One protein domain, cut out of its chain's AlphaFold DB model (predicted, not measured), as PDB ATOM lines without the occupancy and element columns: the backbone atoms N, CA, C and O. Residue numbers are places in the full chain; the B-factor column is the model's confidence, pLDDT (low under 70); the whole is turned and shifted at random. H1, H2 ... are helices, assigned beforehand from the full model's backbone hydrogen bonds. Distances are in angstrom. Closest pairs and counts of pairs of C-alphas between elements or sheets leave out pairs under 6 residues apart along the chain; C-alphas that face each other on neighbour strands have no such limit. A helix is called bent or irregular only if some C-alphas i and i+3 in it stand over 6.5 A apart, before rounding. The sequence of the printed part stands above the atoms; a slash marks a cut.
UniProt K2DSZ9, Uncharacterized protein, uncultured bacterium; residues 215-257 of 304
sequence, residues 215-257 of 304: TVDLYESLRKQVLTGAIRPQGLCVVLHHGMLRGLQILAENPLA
ATOM      1  N   THR A 215      15.109  45.519 -39.828       82.12
ATOM      2  CA  THR A 215      16.262  44.600 -39.724       82.12
ATOM      3  C   THR A 215      16.079  43.509 -38.679       82.12
ATOM      4  O   THR A 215      16.576  42.396 -38.863       82.12
ATOM      5  N   VAL A 216      15.349  43.806 -37.602       84.44
ATOM      6  CA  VAL A 216      15.048  42.844 -36.535       84.44
ATOM      7  C   VAL A 216      14.110  41.753 -37.050       84.44
ATOM      8  O   VAL A 216      14.376  40.567 -36.854       84.44
ATOM      9  N   ASP A 217      13.076  42.130 -37.799       86.31
ATOM     10  CA  ASP A 217      12.115  41.185 -38.376       86.31
ATOM     11  C   ASP A 217      12.752  40.308 -39.463       86.31
ATOM     12  O   ASP A 217      12.494  39.102 -39.552       86.31
ATOM     13  N   LEU A 218      13.662  40.880 -40.258       86.75
ATOM     14  CA  LEU A 218      14.460  40.133 -41.234       86.75
ATOM     15  C   LEU A 218      15.404  39.132 -40.564       86.75
ATOM     16  O   LEU A 218      15.558  38.004 -41.033       86.75
ATOM     17  N   TYR A 219      16.009  39.511 -39.441       90.75
ATOM     18  CA  TYR A 219      16.827  38.589 -38.665       90.75
ATOM     19  C   TYR A 219      15.987  37.445 -38.081       90.75
ATOM     20  O   TYR A 219      16.358  36.279 -38.227       90.75
ATOM     21  N   GLU A 220      14.846  37.748 -37.460       91.69
ATOM     22  CA  GLU A 220      13.989  36.730 -36.842       91.69
ATOM     23  C   GLU A 220      13.346  35.795 -37.874       91.69
ATOM     24  O   GLU A 220      13.226  34.592 -37.628       91.69
ATOM     25  N   SER A 221      12.981  36.295 -39.057       87.44
ATOM     26  CA  SER A 221      12.482  35.449 -40.150       87.44
ATOM     27  C   SER A 221      13.560  34.493 -40.672       87.44
ATOM     28  O   SER A 221      13.313  33.287 -40.754       87.44
ATOM     29  N   LEU A 222      14.782  34.980 -40.921       87.62
ATOM     30  CA  LEU A 222      15.920  34.133 -41.297       87.62
ATOM     31  C   LEU A 222      16.251  33.109 -40.208       87.62
ATOM     32  O   LEU A 222      16.482  31.934 -40.502       87.62
ATOM     33  N   ARG A 223      16.239  33.526 -38.940       89.12
ATOM     34  CA  ARG A 223      16.489  32.650 -37.795       89.12
ATOM     35  C   ARG A 223      15.460  31.524 -37.721       89.12
ATOM     36  O   ARG A 223      15.852  30.370 -37.549       89.12
ATOM     37  N   LYS A 224      14.171  31.827 -37.902       89.56
ATOM     38  CA  LYS A 224      13.106  30.813 -37.962       89.56
ATOM     39  C   LYS A 224      13.347  29.822 -39.097       89.56
ATOM     40  O   LYS A 224      13.331  28.627 -38.834       89.56
ATOM     41  N   GLN A 225      13.658  30.293 -40.306       84.75
ATOM     42  CA  GLN A 225      13.902  29.420 -41.462       84.75
ATOM     43  C   GLN A 225      15.087  28.460 -41.249       84.75
ATOM     44  O   GLN A 225      15.020  27.286 -41.623       84.75
ATOM     45  N   VAL A 226      16.165  28.927 -40.611       86.38
ATOM     46  CA  VAL A 226      17.313  28.074 -40.258       86.38
ATOM     47  C   VAL A 226      16.930  27.035 -39.209       86.38
ATOM     48  O   VAL A 226      17.279  25.865 -39.350       86.38
ATOM     49  N   LEU A 227      16.196  27.442 -38.170       89.00
ATOM     50  CA  LEU A 227      15.758  26.539 -37.103       89.00
ATOM     51  C   LEU A 227      14.751  25.493 -37.593       89.00
ATOM     52  O   LEU A 227      14.768  24.369 -37.101       89.00
ATOM     53  N   THR A 228      13.924  25.820 -38.587       88.19
ATOM     54  CA  THR A 228      13.023  24.862 -39.247       88.19
ATOM     55  C   THR A 228      13.747  23.916 -40.212       88.19
ATOM     56  O   THR A 228      13.106  23.071 -40.828       88.19
ATOM     57  N   GLY A 229      15.070  24.036 -40.362       80.50
ATOM     58  CA  GLY A 229      15.869  23.142 -41.199       80.50
ATOM     59  C   GLY A 229      15.809  23.459 -42.693       80.50
ATOM     60  O   GLY A 229      16.078  22.578 -43.510       80.50
ATOM     61  N   ALA A 230      15.475  24.697 -43.079       80.31
ATOM     62  CA  ALA A 230      15.547  25.095 -44.479       80.31
ATOM     63  C   ALA A 230      16.992  24.942 -44.979       80.31
ATOM     64  O   ALA A 230      17.925  25.527 -44.430       80.31
ATOM     65  N   ILE A 231      17.179  24.155 -46.044       67.56
ATOM     66  CA  ILE A 231      18.503  23.713 -46.517       67.56
ATOM     67  C   ILE A 231      19.377  24.883 -47.010       67.56
ATOM     68  O   ILE A 231      20.589  24.729 -47.130       67.56
ATOM     69  N   ARG A 232      18.790  26.061 -47.262       67.88
ATOM     70  CA  ARG A 232      19.465  27.334 -47.568       67.88
ATOM     71  C   ARG A 232      18.420  28.454 -47.604       67.88
ATOM     72  O   ARG A 232      17.832  28.675 -48.661       67.88
ATOM     73  N   PRO A 233      18.164  29.153 -46.490       74.12
ATOM     74  CA  PRO A 233      17.252  30.284 -46.525       74.12
ATOM     75  C   PRO A 233      17.817  31.367 -47.451       74.12
ATOM     76  O   PRO A 233      18.979  31.771 -47.309       74.12
ATOM     77  N   GLN A 234      17.020  31.799 -48.431       67.62
ATOM     78  CA  GLN A 234      17.367  32.911 -49.315       67.62
ATOM     79  C   GLN A 234      17.608  34.154 -48.447       67.62
ATOM     80  O   GLN A 234      16.734  34.593 -47.712       67.62
ATOM     81  N   GLY A 235      18.852  34.642 -48.451       78.62
ATOM     82  CA  GLY A 235      19.326  35.732 -47.589       78.62
ATOM     83  C   GLY A 235      20.429  35.331 -46.605       78.62
ATOM     84  O   GLY A 235      21.297  36.146 -46.298       78.62
ATOM     85  N   LEU A 236      20.524  34.055 -46.213       84.31
ATOM     86  CA  LEU A 236      21.609  33.598 -45.334       84.31
ATOM     87  C   LEU A 236      22.982  33.704 -46.013       84.31
ATOM     88  O   LEU A 236      23.960  34.089 -45.380       84.31
ATOM     89  N   CYS A 237      23.061  33.431 -47.318       84.00
ATOM     90  CA  CYS A 237      24.297  33.614 -48.084       84.00
ATOM     91  C   CYS A 237      24.755  35.082 -48.104       84.00
ATOM     92  O   CYS A 237      25.951  35.344 -48.037       84.00
ATOM     93  N   VAL A 238      23.815  36.031 -48.150       86.81
ATOM     94  CA  VAL A 238      24.103  37.475 -48.142       86.81
ATOM     95  C   VAL A 238      24.674  37.886 -46.784       86.81
ATOM     96  O   VAL A 238      25.686  38.582 -46.721       86.81
ATOM     97  N   VAL A 239      24.086  37.373 -45.700       88.69
ATOM     98  CA  VAL A 239      24.567  37.553 -44.322       88.69
ATOM     99  C   VAL A 239      25.949  36.927 -44.111       88.69
ATOM    100  O   VAL A 239      26.807  37.541 -43.481       88.69
ATOM    101  N   LEU A 240      26.199  35.730 -44.650       86.50
ATOM    102  CA  LEU A 240      27.502  35.062 -44.550       86.50
ATOM    103  C   LEU A 240      28.596  35.785 -45.345       86.50
ATOM    104  O   LEU A 240      29.735  35.835 -44.894       86.50
ATOM    105  N   HIS A 241      28.257  36.335 -46.512       83.94
ATOM    106  CA  HIS A 241      29.220  36.987 -47.395       83.94
ATOM    107  C   HIS A 241      29.564  38.415 -46.949       83.94
ATOM    108  O   HIS A 241      30.728  38.802 -46.961       83.94
ATOM    109  N   HIS A 242      28.569  39.201 -46.530       85.81
ATOM    110  CA  HIS A 242      28.761  40.610 -46.171       85.81
ATOM    111  C   HIS A 242      28.857  40.861 -44.659       85.81
ATOM    112  O   HIS A 242      29.138  41.982 -44.237       85.81
ATOM    113  N   GLY A 243      28.641  39.834 -43.836       86.44
ATOM    114  CA  GLY A 243      28.502  39.972 -42.390       86.44
ATOM    115  C   GLY A 243      27.090  40.396 -41.982       86.44
ATOM    116  O   GLY A 243      26.279  40.829 -42.798       86.44
ATOM    117  N   MET A 244      26.780  40.268 -40.691       87.00
ATOM    118  CA  MET A 244      25.401  40.343 -40.194       87.00
ATOM    119  C   MET A 244      24.723  41.691 -40.434       87.00
ATOM    120  O   MET A 244      23.661  41.741 -41.042       87.00
ATOM    121  N   LEU A 245      25.355  42.787 -40.012       85.75
ATOM    122  CA  LEU A 245      24.762  44.122 -40.119       85.75
ATOM    123  C   LEU A 245      24.617  44.560 -41.579       85.75
ATOM    124  O   LEU A 245      23.542  44.983 -41.995       85.75
ATOM    125  N   ARG A 246      25.678  44.399 -42.379       83.44
ATOM    126  CA  ARG A 246      25.657  44.788 -43.793       83.44
ATOM    127  C   ARG A 246      24.755  43.876 -44.625       83.44
ATOM    128  O   ARG A 246      24.069  44.357 -45.517       83.44
ATOM    129  N   GLY A 247      24.723  42.582 -44.318       87.12
ATOM    130  CA  GLY A 247      23.841  41.627 -44.976       87.12
ATOM    131  C   GLY A 247      22.366  41.917 -44.710       87.12
ATOM    132  O   GLY A 247      21.579  41.915 -45.648       87.12
ATOM    133  N   LEU A 248      21.995  42.241 -43.466       87.50
ATOM    134  CA  LEU A 248      20.619  42.626 -43.129       87.50
ATOM    135  C   LEU A 248      20.207  43.957 -43.769       87.50
ATOM    136  O   LEU A 248      19.069  44.072 -44.209       87.50
ATOM    137  N   GLN A 249      21.119  44.929 -43.884       87.12
ATOM    138  CA  GLN A 249      20.859  46.165 -44.637       87.12
ATOM    139  C   GLN A 249      20.564  45.884 -46.114       87.12
ATOM    140  O   GLN A 249      19.556  46.349 -46.630       87.12
ATOM    141  N   ILE A 250      21.386  45.061 -46.773       85.25
ATOM    142  CA  ILE A 250      21.188  44.693 -48.184       85.25
ATOM    143  C   ILE A 250      19.841  43.984 -48.390       85.25
ATOM    144  O   ILE A 250      19.172  44.209 -49.395       85.25
ATOM    145  N   LEU A 251      19.434  43.138 -47.438       86.00
ATOM    146  CA  LEU A 251      18.142  42.449 -47.482       86.00
ATOM    147  C   LEU A 251      16.961  43.388 -47.216       86.00
ATOM    148  O   LEU A 251      15.910  43.216 -47.822       86.00
ATOM    149  N   ALA A 252      17.137  44.389 -46.352       84.81
ATOM    150  CA  ALA A 252      16.128  45.416 -46.106       84.81
ATOM    151  C   ALA A 252      15.937  46.346 -47.312       84.81
ATOM    152  O   ALA A 252      14.815  46.751 -47.599       84.81
ATOM    153  N   GLU A 253      17.018  46.655 -48.029       83.88
ATOM    154  CA  GLU A 253      17.000  47.488 -49.237       83.88
ATOM    155  C   GLU A 253      16.452  46.735 -50.466       83.88
ATOM    156  O   GLU A 253      15.912  47.361 -51.373       83.88
ATOM    157  N   ASN A 254      16.549  45.397 -50.499       75.75
ATOM    158  CA  ASN A 254      16.091  44.560 -51.616       75.75
ATOM    159  C   ASN A 254      15.153  43.418 -51.166       75.75
ATOM    160  O   ASN A 254      15.559  42.250 -51.138       75.75
ATOM    161  N   PRO A 255      13.868  43.715 -50.897       66.00
ATOM    162  CA  PRO A 255      12.885  42.720 -50.457       66.00
ATOM    163  C   PRO A 255      12.494  41.691 -51.537       66.00
ATOM    164  O   PRO A 255      11.873  40.680 -51.222       66.00
ATOM    165  N   LEU A 256      12.884  41.873 -52.809       56.84
ATOM    166  CA  LEU A 256      12.627  40.876 -53.866       56.84
ATOM    167  C   LEU A 256      13.364  39.539 -53.647       56.84
ATOM    168  O   LEU A 256      13.043  38.547 -54.300       56.84
ATOM    169  N   ALA A 257      14.348  39.489 -52.745       53.91
ATOM    170  CA  ALA A 257      15.082  38.267 -52.424       53.91
ATOM    171  C   ALA A 257      14.354  37.345 -51.424       53.91
ATOM    172  O   ALA A 257      14.834  36.238 -51.173       53.91
TER     173      ALA A 257
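This is residues 215 to 257 of the 304 residues of an uncharacterized protein of uncultured bacterium (UniProt K2DSZ9). Three helices stand with their centres in a triangle, and the chain runs round in a loop: H1, the longest, makes one side, the link of residues 228 to 235 folds back from its last residues to H2, and H3 brings the chain back to the first residues of H1. H2 and H3 make a steep, closely packed corner, and the start of H2 comes near H1 at Leu 222. The printed part has 43 residues with three named helices, in the order H1, H2, H3, and no named strand; its class is all helix. It is compact, with a radius of gyration of the C-alphas of 9.5 A, and its outline is rounded, with spans of 25 by 19 by 18 A.

H1 holds residues 215 to 227 and measures 18.3 A from its first C-alpha at (16.262, 44.600, -39.724) to its last at (15.758, 26.539, -37.103). H3 holds residues 244 to 253 and measures 14.3 A, ending at C-alpha 253 at (17.000, 47.488, -49.237). H2 holds residues 236 to 242 and measures 10.1 A. No helix is bent or irregular.

H1 touches H3 with residues 215 to 219 alone, and the closest C-alphas, those of Thr 215 and Leu 248, are 5.9 A apart. The lines of H1 and H3 stand at 71 degrees, only just about perpendicular. H1 and H2 are close but not clearly touching, and their closest C-alphas, those of Leu 222 and Leu 236, are 7.0 A apart. H1 and H2 run opposite ways at a steep tilt of 53 degrees. H2 touches H3, with the closest C-alphas, those of Val 239 and Gly 247, 4.2 A apart. H2 and H3 run opposite ways at a tilt of 69.7 degrees, only just steep. In H1, H2 and H3 every O i to N i+4 pair of the backbone is within hydrogen-bond range.

The C-alphas farthest apart are those of Gly 229 and Glu 253, at 25.7 A, and the first and last printed C-alphas, those of Thr 215 and Ala 257, are 14.2 A apart. The printed part has no cut. The link from H1 to H2, of 8 residues, is short, and the link from H2 to H3, of 1 residue, is tight. The mean pLDDT of the printed part is 82.3, and the model's confidence is under 70 at residues 231 to 232, residue 234 and residues 255 to 257.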